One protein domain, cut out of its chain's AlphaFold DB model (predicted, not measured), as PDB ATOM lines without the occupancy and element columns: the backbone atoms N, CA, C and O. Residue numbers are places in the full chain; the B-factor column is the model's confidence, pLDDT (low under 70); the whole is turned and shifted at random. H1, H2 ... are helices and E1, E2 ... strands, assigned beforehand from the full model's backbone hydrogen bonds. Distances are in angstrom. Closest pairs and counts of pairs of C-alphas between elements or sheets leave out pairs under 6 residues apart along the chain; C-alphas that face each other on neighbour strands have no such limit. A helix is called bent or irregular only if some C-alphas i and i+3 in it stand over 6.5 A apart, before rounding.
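Overview. This is residues 6 to 22 and 46 to 126 of the 150 residues of an uncharacterized protein of Euryarchaeota archaeon (UniProt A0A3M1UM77). A twisted four-stranded sheet, E3, E4, E6 and E5, is the core, with helices H1 and H3 packed on one face and a small sheet of E2, E1 and E7 over the other face, across a gap. The short H2 makes the corner between E4 and H3. The printed part has 98 residues, with named elements in the order E1 E2 E3 H1 E4 H2 H3 E5 E6 E7, class mixed. The larger sheet is mixed, in the order E3, E4, E6, E5; the smaller, E2, E1, E7, is antiparallel. The whole is compact, with a radius of gyration of the C-alphas of 13.0 A, and flat, spanning 36 by 33 by 18 A.

Along the chain. In the larger sheet, E3 is residues 49 to 52, E4 is 72 to 75, E6 is 111 to 116 with 16.8 A from first to last C-alpha, and E5 is 102 to 108 with 18.3 A. H1 is residues 59 to 67, 12.4 A. H3, residues 83 to 99, is 24.2 A long, from C-alpha 83 at (-27.576, -36.361, 29.044) to C-alpha 99 at (-47.114, -39.304, 43.032). H2 is residues 77 to 81, irregular, with C-alphas 78 and 81 7.2 A apart. E1 is residues 6 to 11, 16.0 A, beginning at C-alpha 6 (-26.212, -20.533, 51.747); E2 is 14 to 20, 19.7 A; E7 is 120 to 125, 16.3 A.

Arrangement. E3 and E4 are parallel, with N 73 and O 49 at 2.8 A. E4 and E6 are antiparallel, with N 74 and O 112 at 2.8 A, and E5 and E6 form a hairpin, with N 103 and O 115 at 2.7 A. H1 and H3 lie on the same face of this sheet, two layers, helices over a sheet. H1 is over E6 at a height over the sheet of 8.0 A, closest at the C-alphas of Ala 66 and Gly 115, 4.5 A; H3 is over E5 at 9.8 A, closest at those of Ser 94 and Phe 104, 6.0 A. H3, with residues 92 to 97 alone, touches H1 at a steep tilt of 42 degrees, the same way; their closest C-alphas, of Val 59 and Leu 93, are 6.6 A apart. H2 and H3 touch only at the corner, only just, with 3 pairs of C-alphas within 8 A, the closest those of Leu 79 and Arg 86, 5.5 A. E3, H1, E4 is a strand-helix-strand unit, two parallel neighbour strands joined through a helix; E4, H2 H3, E5 is a split one, with E6 between its strands; both crossovers are right-handed. E1 and E2 form a hairpin, with N 7 and O 18 at 2.7 A, and E1 and E7 are antiparallel, with N 8 and O 122 at 2.9 A. E1 is apart from E6, and only just apart from E5, closest 8.3 A. Every O i to N i+4 pair is within hydrogen-bond range in H1 and H3; in H2 0 of 1 is, beside 1 of 2 O i to N i+3 pairs.

Size, cuts and confidence. The two C-alphas farthest apart, of Ser 13 and Thr 81, are 37.9 A apart. Residues 23 to 45 are not printed, and C-alphas 22 and 46 are 24.7 A apart across the cut. Of the links printed whole, E3 to H1 is short, the others are tight. The mean pLDDT of the printed part is 76.0; it is under 70 in residues 6 to 22, 46 to 48, 56 and 119 to 126.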
ATOM      1  N   THR A   6     -25.777 -19.793  50.558       48.97
ATOM      2  CA  THR A   6     -26.212 -20.533  51.747       48.97
ATOM      3  C   THR A   6     -27.655 -20.962  51.546       48.97
ATOM      4  O   THR A   6     -28.546 -20.143  51.329       48.97
ATOM      5  N   LEU A   7     -27.880 -22.267  51.595       50.12
ATOM      6  CA  LEU A   7     -29.196 -22.865  51.703       50.12
ATOM      7  C   LEU A   7     -29.489 -23.109  53.174       50.12
ATOM      8  O   LEU A   7     -28.751 -23.820  53.849       50.12
ATOM      9  N   THR A   8     -30.587 -22.559  53.664       53.25
ATOM     10  CA  THR A   8     -31.103 -22.884  54.989       53.25
ATOM     11  C   THR A   8     -32.418 -23.618  54.804       53.25
ATOM     12  O   THR A   8     -33.375 -23.082  54.243       53.25
ATOM     13  N   LEU A   9     -32.454 -24.866  55.253       49.66
ATOM     14  CA  LEU A   9     -33.637 -25.705  55.239       49.66
ATOM     15  C   LEU A   9     -34.237 -25.723  56.642       49.66
ATOM     16  O   LEU A   9     -33.580 -26.133  57.599       49.66
ATOM     17  N   THR A  10     -35.483 -25.277  56.760       52.22
ATOM     18  CA  THR A  10     -36.247 -25.378  58.001       52.22
ATOM     19  C   THR A  10     -37.222 -26.531  57.859       52.22
ATOM     20  O   THR A  10     -38.052 -26.553  56.953       52.22
ATOM     21  N   VAL A  11     -37.092 -27.509  58.745       53.25
ATOM     22  CA  VAL A  11     -37.992 -28.655  58.842       53.25
ATOM     23  C   VAL A  11     -38.728 -28.578  60.175       53.25
ATOM     24  O   VAL A  11     -38.265 -27.932  61.114       53.25
ATOM     25  N   SER A  12     -39.861 -29.262  60.303       44.62
ATOM     26  CA  SER A  12     -40.691 -29.259  61.520       44.62
ATOM     27  C   SER A  12     -39.931 -29.639  62.807       44.62
ATOM     28  O   SER A  12     -40.342 -29.255  63.900       44.62
ATOM     29  N   SER A  13     -38.800 -30.342  62.690       48.00
ATOM     30  CA  SER A  13     -37.922 -30.737  63.798       48.00
ATOM     31  C   SER A  13     -36.670 -29.862  64.002       48.00
ATOM     32  O   SER A  13     -36.021 -29.999  65.040       48.00
ATOM     33  N   GLY A  14     -36.321 -28.938  63.098       51.59
ATOM     34  CA  GLY A  14     -35.087 -28.157  63.233       51.59
ATOM     35  C   GLY A  14     -34.687 -27.329  62.011       51.59
ATOM     36  O   GLY A  14     -35.376 -27.293  60.997       51.59
ATOM     37  N   VAL A  15     -33.542 -26.649  62.117       53.75
ATOM     38  CA  VAL A  15     -32.947 -25.858  61.031       53.75
ATOM     39  C   VAL A  15     -31.622 -26.496  60.634       53.75
ATOM     40  O   VAL A  15     -30.764 -26.720  61.485       53.75
ATOM     41  N   ALA A  16     -31.442 -26.765  59.345       55.59
ATOM     42  CA  ALA A  16     -30.201 -27.269  58.778       55.59
ATOM     43  C   ALA A  16     -29.660 -26.280  57.736       55.59
ATOM     44  O   ALA A  16     -30.381 -25.847  56.840       55.59
ATOM     45  N   GLY A  17     -28.387 -25.897  57.857       44.72
ATOM     46  CA  GLY A  17     -27.710 -24.989  56.927       44.72
ATOM     47  C   GLY A  17     -26.724 -25.728  56.020       44.72
ATOM     48  O   GLY A  17     -25.985 -26.594  56.480       44.72
ATOM     49  N   LEU A  18     -26.683 -25.365  54.741       52.09
ATOM     50  CA  LEU A  18     -25.768 -25.885  53.731       52.09
ATOM     51  C   LEU A  18     -25.145 -24.729  52.940       52.09
ATOM     52  O   LEU A  18     -25.843 -23.939  52.320       52.09
ATOM     53  N   LEU A  19     -23.817 -24.671  52.890       51.59
ATOM     54  CA  LEU A  19     -23.075 -23.733  52.044       51.59
ATOM     55  C   LEU A  19     -22.715 -24.393  50.702       51.59
ATOM     56  O   LEU A  19     -22.003 -25.395  50.666       51.59
ATOM     57  N   ILE A  20     -23.162 -23.811  49.589       50.25
ATOM     58  CA  ILE A  20     -22.896 -24.255  48.215       50.25
ATOM     59  C   ILE A  20     -22.079 -23.191  47.484       50.25
ATOM     60  O   ILE A  20     -22.596 -22.155  47.082       50.25
ATOM     61  N   GLY A  21     -20.796 -23.448  47.236       39.91
ATOM     62  CA  GLY A  21     -19.954 -22.515  46.490       39.91
ATOM     63  C   GLY A  21     -18.576 -23.064  46.164       39.91
ATOM     64  O   GLY A  21     -18.065 -23.965  46.827       39.91
ATOM     65  N   LYS A  22     -17.938 -22.500  45.132       39.09
ATOM     66  CA  LYS A  22     -16.547 -22.823  44.802       39.09
ATOM     67  C   LYS A  22     -15.632 -21.984  45.694       39.09
ATOM     68  O   LYS A  22     -15.259 -20.872  45.322       39.09
ATOM     69  N   THR A  46     -31.603 -32.990  62.170       54.84
ATOM     70  CA  THR A  46     -32.109 -33.276  60.832       54.84
ATOM     71  C   THR A  46     -30.899 -33.632  59.979       54.84
ATOM     72  O   THR A  46     -30.089 -32.770  59.630       54.84
ATOM     73  N   ARG A  47     -30.704 -34.927  59.719       63.97
ATOM     74  CA  ARG A  47     -29.598 -35.404  58.893       63.97
ATOM     75  C   ARG A  47     -29.905 -35.026  57.452       63.97
ATOM     76  O   ARG A  47     -30.843 -35.538  56.855       63.97
ATOM     77  N   LEU A  48     -29.124 -34.097  56.910       68.50
ATOM     78  CA  LEU A  48     -29.162 -33.792  55.487       68.50
ATOM     79  C   LEU A  48     -28.486 -34.939  54.731       68.50
ATOM     80  O   LEU A  48     -27.311 -35.228  54.968       68.50
ATOM     81  N   ASN A  49     -29.209 -35.586  53.821       75.88
ATOM     82  CA  ASN A  49     -28.652 -36.666  53.014       75.88
ATOM     83  C   ASN A  49     -28.127 -36.118  51.691       75.88
ATOM     84  O   ASN A  49     -28.890 -35.578  50.899       75.88
ATOM     85  N   PHE A  50     -26.835 -36.296  51.425       80.19
ATOM     86  CA  PHE A  50     -26.214 -35.908  50.157       80.19
ATOM     87  C   PHE A  50     -25.878 -37.138  49.336       80.19
ATOM     88  O   PHE A  50     -25.132 -38.008  49.783       80.19
ATOM     89  N   ILE A  51     -26.402 -37.192  48.116       82.81
ATOM     90  CA  ILE A  51     -26.199 -38.315  47.213       82.81
ATOM     91  C   ILE A  51     -25.697 -37.773  45.881       82.81
ATOM     92  O   ILE A  51     -26.335 -36.941  45.240       82.81
ATOM     93  N   SER A  52     -24.520 -38.240  45.469       83.88
ATOM     94  CA  SER A  52     -23.971 -37.950  44.150       83.88
ATOM     95  C   SER A  52     -24.264 -39.121  43.231       83.88
ATOM     96  O   SER A  52     -23.802 -40.229  43.486       83.88
ATOM     97  N   ILE A  53     -25.012 -38.872  42.163       82.31
ATOM     98  CA  ILE A  53     -25.428 -39.924  41.240       82.31
ATOM     99  C   ILE A  53     -24.354 -40.096  40.176       82.31
ATOM    100  O   ILE A  53     -24.162 -39.224  39.327       82.31
ATOM    101  N   THR A  54     -23.618 -41.201  40.261       75.06
ATOM    102  CA  THR A  54     -22.563 -41.577  39.308       75.06
ATOM    103  C   THR A  54     -23.034 -42.592  38.274       75.06
ATOM    104  O   THR A  54     -22.437 -42.683  37.207       75.06
ATOM    105  N   GLU A  55     -24.109 -43.315  38.572       71.81
ATOM    106  CA  GLU A  55     -24.712 -44.353  37.736       71.81
ATOM    107  C   GLU A  55     -26.222 -44.439  38.001       71.81
ATOM    108  O   GLU A  55     -26.768 -43.635  38.758       71.81
ATOM    109  N   GLU A  56     -26.910 -45.366  37.343       68.81
ATOM    110  CA  GLU A  56     -28.350 -45.550  37.509       68.81
ATOM    111  C   GLU A  56     -28.672 -45.956  38.956       68.81
ATOM    112  O   GLU A  56     -28.152 -46.944  39.470       68.81
ATOM    113  N   ILE A  57     -29.492 -45.149  39.633       75.75
ATOM    114  CA  ILE A  57     -29.887 -45.367  41.026       75.75
ATOM    115  C   ILE A  57     -31.332 -45.846  41.085       75.75
ATOM    116  O   ILE A  57     -32.176 -45.408  40.302       75.75
ATOM    117  N   ASP A  58     -31.622 -46.691  42.069       78.19
ATOM    118  CA  ASP A  58     -32.993 -47.013  42.429       78.19
ATOM    119  C   ASP A  58     -33.703 -45.777  43.011       78.19
ATOM    120  O   ASP A  58     -33.338 -45.237  44.062       78.19
ATOM    121  N   VAL A  59     -34.725 -45.322  42.291       84.06
ATOM    122  CA  VAL A  59     -35.540 -44.157  42.641       84.06
ATOM    123  C   VAL A  59     -36.372 -44.428  43.897       84.06
ATOM    124  O   VAL A  59     -36.563 -43.512  44.699       84.06
ATOM    125  N   ASP A  60     -36.800 -45.670  44.129       83.12
ATOM    126  CA  ASP A  60     -37.647 -46.019  45.274       83.12
ATOM    127  C   ASP A  60     -36.907 -45.817  46.598       83.12
ATOM    128  O   ASP A  60     -37.454 -45.252  47.549       83.12
ATOM    129  N   THR A  61     -35.622 -46.173  46.633       82.75
ATOM    130  CA  THR A  61     -34.751 -45.927  47.788       82.75
ATOM    131  C   THR A  61     -34.646 -44.433  48.129       82.75
ATOM    132  O   THR A  61     -34.637 -44.063  49.307       82.75
ATOM    133  N   LEU A  62     -34.590 -43.550  47.125       84.38
ATOM    134  CA  LEU A  62     -34.539 -42.099  47.343       84.38
ATOM    135  C   LEU A  62     -35.863 -41.562  47.894       84.38
ATOM    136  O   LEU A  62     -35.866 -40.746  48.816       84.38
ATOM    137  N   LEU A  63     -36.983 -42.056  47.365       86.06
ATOM    138  CA  LEU A  63     -38.317 -41.663  47.811       86.06
ATOM    139  C   LEU A  63     -38.596 -42.116  49.241       86.06
ATOM    140  O   LEU A  63     -39.181 -41.354  50.005       86.06
ATOM    141  N   GLN A  64     -38.179 -43.325  49.627       85.69
ATOM    142  CA  GLN A  64     -38.371 -43.807  50.997       85.69
ATOM    143  C   GLN A  64     -37.647 -42.931  52.021       85.69
ATOM    144  O   GLN A  64     -38.221 -42.623  53.062       85.69
ATOM    145  N   ARG A  65     -36.430 -42.474  51.705       82.00
ATOM    146  CA  ARG A  65     -35.683 -41.542  52.566       82.00
ATOM    147  C   ARG A  65     -36.358 -40.177  52.655       82.00
ATOM    148  O   ARG A  65     -36.511 -39.632  53.741       82.00
ATOM    149  N   ALA A  66     -36.830 -39.656  51.526       84.62
ATOM    150  CA  ALA A  66     -37.577 -38.402  51.515       84.62
ATOM    151  C   ALA A  66     -38.882 -38.493  52.331       84.62
ATOM    152  O   ALA A  66     -39.216 -37.556  53.050       84.62
ATOM    153  N   LYS A  67     -39.580 -39.637  52.276       83.38
ATOM    154  CA  LYS A  67     -40.798 -39.926  53.056       83.38
ATOM    155  C   LYS A  67     -40.555 -40.143  54.547       83.38
ATOM    156  O   LYS A  67     -41.499 -40.051  55.320       83.38
ATOM    157  N   SER A  68     -39.332 -40.456  54.970       81.50
ATOM    158  CA  SER A  68     -39.004 -40.570  56.396       81.50
ATOM    159  C   SER A  68     -38.721 -39.211  57.050       81.50
ATOM    160  O   SER A  68     -38.140 -39.167  58.133       81.50
ATOM    161  N   GLY A  69     -39.084 -38.104  56.390       74.62
ATOM    162  CA  GLY A  69     -38.794 -36.744  56.839       74.62
ATOM    163  C   GLY A  69     -37.326 -36.340  56.678       74.62
ATOM    164  O   GLY A  69     -36.912 -35.314  57.221       74.62
ATOM    165  N   GLU A  70     -36.521 -37.130  55.957       80.88
ATOM    166  CA  GLU A  70     -35.116 -36.816  55.717       80.88
ATOM    167  C   GLU A  70     -34.929 -36.193  54.323       80.88
ATOM    168  O   GLU A  70     -35.034 -36.890  53.312       80.88
ATOM    169  N   PRO A  71     -34.617 -34.890  54.227       82.31
ATOM    170  CA  PRO A  71     -34.388 -34.233  52.946       82.31
ATOM    171  C   PRO A  71     -33.154 -34.811  52.242       82.31
ATOM    172  O   PRO A  71     -32.086 -34.984  52.844       82.31
ATOM    173  N   VAL A  72     -33.296 -35.072  50.943       87.56
ATOM    174  CA  VAL A  72     -32.261 -35.668  50.098       87.56
ATOM    175  C   VAL A  72     -31.808 -34.668  49.040       87.56
ATOM    176  O   VAL A  72     -32.574 -34.260  48.172       87.56
ATOM    177  N   PHE A  73     -30.532 -34.302  49.080       88.19
ATOM    178  CA  PHE A  73     -29.864 -33.506  48.062       88.19
ATOM    179  C   PHE A  73     -29.194 -34.418  47.034       88.19
ATOM    180  O   PHE A  73     -28.302 -35.204  47.358       88.19
ATOM    181  N   ILE A  74     -29.608 -34.286  45.779       89.19
ATOM    182  CA  ILE A  74     -29.218 -35.139  44.661       89.19
ATOM    183  C   ILE A  74     -28.318 -34.335  43.725       89.19
ATOM    184  O   ILE A  74     -28.772 -33.430  43.024       89.19
ATOM    185  N   ASN A  75     -27.028 -34.668  43.708       86.94
ATOM    186  CA  ASN A  75     -26.047 -34.088  42.800       86.94
ATOM    187  C   ASN A  75     -25.962 -34.922  41.513       86.94
ATOM    188  O   ASN A  75     -25.442 -36.039  41.520       86.94
ATOM    189  N   VAL A  76     -26.430 -34.353  40.401       90.12
ATOM    190  CA  VAL A  76     -26.426 -34.982  39.069       90.12
ATOM    191  C   VAL A  76     -25.276 -34.503  38.182       90.12
ATOM    192  O   VAL A  76     -25.208 -34.850  37.003       90.12
ATOM    193  N   LYS A  77     -24.329 -33.729  38.731       86.06
ATOM    194  CA  LYS A  77     -23.149 -33.250  38.002       86.06
ATOM    195  C   LYS A  77     -22.354 -34.369  37.312       86.06
ATOM    196  O   LYS A  77     -21.910 -34.126  36.186       86.06
ATOM    197  N   PRO A  78     -22.154 -35.567  37.906       85.31
ATOM    198  CA  PRO A  78     -21.436 -36.643  37.221       85.31
ATOM    199  C   PRO A  78     -22.134 -37.117  35.938       85.31
ATOM    200  O   PRO A  78     -21.464 -37.543  35.006       85.31
ATOM    201  N   LEU A  79     -23.459 -36.960  35.837       84.94
ATOM    202  CA  LEU A  79     -24.243 -37.360  34.665       84.94
ATOM    203  C   LEU A  79     -24.238 -36.322  33.531       84.94
ATOM    204  O   LEU A  79     -24.900 -36.526  32.515       84.94
ATOM    205  N   ARG A  80     -23.496 -35.210  33.645       86.12
ATOM    206  CA  ARG A  80     -23.409 -34.188  32.579       86.12
ATOM    207  C   ARG A  80     -22.952 -34.758  31.232       86.12
ATOM    208  O   ARG A  80     -23.370 -34.257  30.194       86.12
ATOM    209  N   THR A  81     -22.105 -35.787  31.243       87.50
ATOM    210  CA  THR A  81     -21.605 -36.459  30.031       87.50
ATOM    211  C   THR A  81     -22.563 -37.526  29.492       87.50
ATOM    212  O   THR A  81     -22.330 -38.051  28.409       87.50
ATOM    213  N   ALA A  82     -23.646 -37.829  30.213       86.56
ATOM    214  CA  ALA A  82     -24.674 -38.801  29.851       86.56
ATOM    215  C   ALA A  82     -26.074 -38.142  29.894       86.56
ATOM    216  O   ALA A  82     -26.894 -38.458  30.761       86.56
ATOM    217  N   PRO A  83     -26.380 -37.208  28.969       87.50
ATOM    218  CA  PRO A  83     -27.576 -36.361  29.044       87.50
ATOM    219  C   PRO A  83     -28.891 -37.150  29.014       87.50
ATOM    220  O   PRO A  83     -29.853 -36.755  29.667       87.50
ATOM    221  N   TYR A  84     -28.933 -38.284  28.309       89.62
ATOM    222  CA  TYR A  84     -30.100 -39.169  28.300       89.62
ATOM    223  C   TYR A  84     -30.365 -39.781  29.679       89.62
ATOM    224  O   TYR A  84     -31.489 -39.697  30.166       89.62
ATOM    225  N   ALA A  85     -29.331 -40.321  30.334       85.88
ATOM    226  CA  ALA A  85     -29.444 -40.889  31.677       85.88
ATOM    227  C   ALA A  85     -29.849 -39.818  32.702       85.88
ATOM    228  O   ALA A  85     -30.765 -40.033  33.494       85.88
ATOM    229  N   ARG A  86     -29.240 -38.625  32.624       88.69
ATOM    230  CA  ARG A  86     -29.603 -37.466  33.455       88.69
ATOM    231  C   ARG A  86     -31.077 -37.097  33.296       88.69
ATOM    232  O   ARG A  86     -31.789 -36.991  34.287       88.69
ATOM    233  N   ASN A  87     -31.543 -36.903  32.064       91.00
ATOM    234  CA  ASN A  87     -32.919 -36.478  31.811       91.00
ATOM    235  C   ASN A  87     -33.935 -37.557  32.199       91.00
ATOM    236  O   ASN A  87     -34.994 -37.220  32.727       91.00
ATOM    237  N   ASN A  88     -33.612 -38.835  31.976       90.12
ATOM    238  CA  ASN A  88     -34.464 -39.943  32.393       90.12
ATOM    239  C   ASN A  88     -34.605 -39.988  33.919       90.12
ATOM    240  O   ASN A  88     -35.720 -40.003  34.427       90.12
ATOM    241  N   LEU A  89     -33.490 -39.895  34.651       90.19
ATOM    242  CA  LEU A  89     -33.488 -39.851  36.113       90.19
ATOM    243  C   LEU A  89     -34.311 -38.678  36.657       90.19
ATOM    244  O   LEU A  89     -35.175 -38.875  37.508       90.19
ATOM    245  N   LEU A  90     -34.067 -37.459  36.158       91.94
ATOM    246  CA  LEU A  90     -34.787 -36.263  36.607       91.94
ATOM    247  C   LEU A  90     -36.291 -36.367  36.325       91.94
ATOM    248  O   LEU A  90     -37.103 -35.969  37.158       91.94
ATOM    249  N   ARG A  91     -36.670 -36.938  35.174       93.12
ATOM    250  CA  ARG A  91     -38.073 -37.193  34.837       93.12
ATOM    251  C   ARG A  91     -38.695 -38.214  35.789       93.12
ATOM    252  O   ARG A  91     -39.778 -37.954  36.303       93.12
ATOM    253  N   SER A  92     -38.024 -39.336  36.036       91.19
ATOM    254  CA  SER A  92     -38.505 -40.377  36.949       91.19
ATOM    255  C   SER A  92     -38.677 -39.846  38.370       91.19
ATOM    256  O   SER A  92     -39.724 -40.062  38.973       91.19
ATOM    257  N   LEU A  93     -37.706 -39.079  38.875       91.94
ATOM    258  CA  LEU A  93     -37.786 -38.439  40.189       91.94
ATOM    259  C   LEU A  93     -38.934 -37.433  40.265       91.94
ATOM    260  O   LEU A  93     -39.689 -37.454  41.227       91.94
ATOM    261  N   SER A  94     -39.108 -36.593  39.243       93.31
ATOM    262  CA  SER A  94     -40.201 -35.619  39.202       93.31
ATOM    263  C   SER A  94     -41.578 -36.292  39.213       93.31
ATOM    264  O   SER A  94     -42.453 -35.882  39.977       93.31
ATOM    265  N   VAL A  95     -41.765 -37.348  38.415       93.12
ATOM    266  CA  VAL A  95     -43.019 -38.116  38.394       93.12
ATOM    267  C   VAL A  95     -43.259 -38.787  39.743       93.12
ATOM    268  O   VAL A  95     -44.344 -38.663  40.307       93.12
ATOM    269  N   ALA A  96     -42.254 -39.474  40.282       91.25
ATOM    270  CA  ALA A  96     -42.424 -40.255  41.496       91.25
ATOM    271  C   ALA A  96     -42.565 -39.387  42.759       91.25
ATOM    272  O   ALA A  96     -43.304 -39.760  43.673       91.25
ATOM    273  N   ALA A  97     -41.926 -38.212  42.788       91.50
ATOM    274  CA  ALA A  97     -42.116 -37.208  43.828       91.50
ATOM    275  C   ALA A  97     -43.552 -36.671  43.824       91.50
ATOM    276  O   ALA A  97     -44.198 -36.674  44.866       91.50
ATOM    277  N   ASN A  98     -44.088 -36.324  42.647       91.12
ATOM    278  CA  ASN A  98     -45.468 -35.854  42.507       91.12
ATOM    279  C   ASN A  98     -46.487 -36.919  42.957       91.12
ATOM    280  O   ASN A  98     -47.408 -36.630  43.712       91.12
ATOM    281  N   LEU A  99     -46.276 -38.184  42.576       91.62
ATOM    282  CA  LEU A  99     -47.114 -39.304  43.032       91.62
ATOM    283  C   LEU A  99     -47.016 -39.574  44.543       91.62
ATOM    284  O   LEU A  99     -47.867 -40.262  45.100       91.62
ATOM    285  N   SER A 100     -45.967 -39.074  45.192       88.44
ATOM    286  CA  SER A 100     -45.667 -39.299  46.606       88.44
ATOM    287  C   SER A 100     -45.916 -38.076  47.493       88.44
ATOM    288  O   SER A 100     -45.558 -38.142  48.666       88.44
ATOM    289  N   ASP A 101     -46.489 -36.994  46.954       88.62
ATOM    290  CA  ASP A 101     -46.659 -35.698  47.635       88.62
ATOM    291  C   ASP A 101     -45.342 -35.136  48.219       88.62
ATOM    292  O   ASP A 101     -45.274 -34.578  49.315       88.62
ATOM    293  N   LEU A 102     -44.253 -35.329  47.471       89.94
ATOM    294  CA  LEU A 102     -42.923 -34.816  47.786       89.94
ATOM    295  C   LEU A 102     -42.574 -33.641  46.867       89.94
ATOM    296  O   LEU A 102     -42.900 -33.629  45.678       89.94
ATOM    297  N   ILE A 103     -41.815 -32.686  47.396       89.94
ATOM    298  CA  ILE A 103     -41.157 -31.643  46.617       89.94
ATOM    299  C   ILE A 103     -39.939 -32.243  45.922       89.94
ATOM    300  O   ILE A 103     -39.093 -32.871  46.558       89.94
ATOM    301  N   PHE A 104     -39.820 -31.975  44.622       92.06
ATOM    302  CA  PHE A 104     -38.594 -32.161  43.855       92.06
ATOM    303  C   PHE A 104     -38.239 -30.859  43.131       92.06
ATOM    304  O   PHE A 104     -38.966 -30.432  42.235       92.06
ATOM    305  N   GLN A 105     -37.142 -30.209  43.526       89.62
ATOM    306  CA  GLN A 105     -36.789 -28.868  43.047       89.62
ATOM    307  C   GLN A 105     -35.287 -28.726  42.785       89.62
ATOM    308  O   GLN A 105     -34.469 -29.199  43.565       89.62
ATOM    309  N   GLU A 106     -34.910 -28.023  41.715       87.44
ATOM    310  CA  GLU A 106     -33.520 -27.601  41.508       87.44
ATOM    311  C   GLU A 106     -33.163 -26.453  42.464       87.44
ATOM    312  O   GLU A 106     -33.820 -25.412  42.465       87.44
ATOM    313  N   VAL A 107     -32.117 -26.635  43.272       81.62
ATOM    314  CA  VAL A 107     -31.667 -25.650  44.278       81.62
ATOM    315  C   VAL A 107     -30.362 -24.962  43.887       81.62
ATOM    316  O   VAL A 107     -30.077 -23.849  44.323       81.62
ATOM    317  N   ALA A 108     -29.562 -25.620  43.051       82.00
ATOM    318  CA  ALA A 108     -28.381 -25.074  42.404       82.00
ATOM    319  C   ALA A 108     -28.111 -25.866  41.117       82.00
ATOM    320  O   ALA A 108     -28.673 -26.939  40.921       82.00
ATOM    321  N   ALA A 109     -27.221 -25.367  40.256       82.12
ATOM    322  CA  ALA A 109     -26.891 -26.047  39.003       82.12
ATOM    323  C   ALA A 109     -26.445 -27.506  39.244       82.12
ATOM    324  O   ALA A 109     -25.404 -27.745  39.860       82.12
ATOM    325  N   ASP A 110     -27.225 -28.455  38.718       84.12
ATOM    326  CA  ASP A 110     -27.076 -29.911  38.907       84.12
ATOM    327  C   ASP A 110     -27.247 -30.426  40.341       84.12
ATOM    328  O   ASP A 110     -26.825 -31.545  40.647       84.12
ATOM    329  N   LEU A 111     -27.879 -29.646  41.211       85.44
ATOM    330  CA  LEU A 111     -28.233 -30.058  42.558       85.44
ATOM    331  C   LEU A 111     -29.734 -29.892  42.769       85.44
ATOM    332  O   LEU A 111     -30.279 -28.794  42.656       85.44
ATOM    333  N   PHE A 112     -30.382 -30.991  43.129       89.88
ATOM    334  CA  PHE A 112     -31.820 -31.054  43.343       89.88
ATOM    335  C   PHE A 112     -32.120 -31.434  44.789       89.88
ATOM    336  O   PHE A 112     -31.390 -32.226  45.379       89.88
ATOM    337  N   LEU A 113     -33.186 -30.885  45.357       89.25
ATOM    338  CA  LEU A 113     -33.753 -31.304  46.630       89.25
ATOM    339  C   LEU A 113     -34.944 -32.224  46.370       89.25
ATOM    340  O   LEU A 113     -35.795 -31.901  45.545       89.25
ATOM    341  N   LEU A 114     -35.010 -33.324  47.114       90.31
ATOM    342  CA  LEU A 114     -36.166 -34.199  47.248       90.31
ATOM    343  C   LEU A 114     -36.565 -34.274  48.730       90.31
ATOM    344  O   LEU A 114     -35.725 -34.592  49.572       90.31
ATOM    345  N   GLY A 115     -37.823 -34.001  49.063       88.50
ATOM    346  CA  GLY A 115     -38.292 -34.043  50.452       88.50
ATOM    347  C   GLY A 115     -39.779 -33.735  50.599       88.50
ATOM    348  O   GLY A 115     -40.472 -33.570  49.604       88.50
ATOM    349  N   GLU A 116     -40.289 -33.685  51.827       84.56
ATOM    350  CA  GLU A 116     -41.710 -33.419  52.086       84.56
ATOM    351  C   GLU A 116     -42.148 -32.005  51.680       84.56
ATOM    352  O   GLU A 116     -41.365 -31.055  51.704       84.56
ATOM    353  N   ASN A 117     -43.440 -31.848  51.378       77.50
ATOM    354  CA  ASN A 117     -44.042 -30.559  51.028       77.50
ATOM    355  C   ASN A 117     -44.078 -29.539  52.186       77.50
ATOM    356  O   ASN A 117     -44.300 -28.351  51.987       77.50
ATOM    357  N   THR A 118     -43.818 -29.996  53.411       71.75
ATOM    358  CA  THR A 118     -43.733 -29.163  54.620       71.75
ATOM    359  C   THR A 118     -42.378 -28.463  54.781       71.75
ATOM    360  O   THR A 118     -42.206 -27.669  55.705       71.75
ATOM    361  N   LEU A 119     -41.405 -28.759  53.912       67.81
ATOM    362  CA  LEU A 119     -40.065 -28.191  53.982       67.81
ATOM    363  C   LEU A 119     -40.062 -26.731  53.515       67.81
ATOM    364  O   LEU A 119     -40.221 -26.442  52.329       67.81
ATOM    365  N   GLU A 120     -39.790 -25.802  54.432       63.84
ATOM    366  CA  GLU A 120     -39.522 -24.410  54.073       63.84
ATOM    367  C   GLU A 120     -38.036 -24.234  53.745       63.84
ATOM    368  O   GLU A 120     -37.159 -24.290  54.615       63.84
ATOM    369  N   MET A 121     -37.737 -23.991  52.469       59.91
ATOM    370  CA  MET A 121     -36.381 -23.717  52.001       59.91
ATOM    371  C   MET A 121     -36.175 -22.222  51.767       59.91
ATOM    372  O   MET A 121     -36.873 -21.599  50.967       59.91
ATOM    373  N   ARG A 122     -35.165 -21.652  52.431       51.59
ATOM    374  CA  ARG A 122     -34.710 -20.278  52.205       51.59
ATOM    375  C   ARG A 122     -33.337 -20.296  51.545       51.59
ATOM    376  O   ARG A 122     -32.386 -20.873  52.070       51.59
ATOM    377  N   VAL A 123     -33.251 -19.667  50.377       50.38
ATOM    378  CA  VAL A 123     -32.001 -19.478  49.634       50.38
ATOM    379  C   VAL A 123     -31.511 -18.062  49.901       50.38
ATOM    380  O   VAL A 123     -32.085 -17.103  49.386       50.38
ATOM    381  N   GLU A 124     -30.447 -17.917  50.686       49.88
ATOM    382  CA  GLU A 124     -29.774 -16.633  50.865       49.88
ATOM    383  C   GLU A 124     -28.453 -16.652  50.097       49.88
ATOM    384  O   GLU A 124     -27.486 -17.338  50.440       49.88
ATOM    385  N   ALA A 125     -28.395 -15.876  49.014       47.59
ATOM    386  CA  ALA A 125     -27.122 -15.555  48.396       47.59
ATOM    387  C   ALA A 125     -26.352 -14.664  49.379       47.59
ATOM    388  O   ALA A 125     -26.751 -13.517  49.599       47.59
ATOM    389  N   LEU A 126     -25.256 -15.169  49.959       42.50
ATOM    390  CA  LEU A 126     -24.317 -14.320  50.684       42.50
ATOM    391  C   LEU A 126     -23.714 -13.351  49.669       42.50
ATOM    392  O   LEU A 126     -22.697 -13.623  49.030       42.50
TER     393      LEU A 126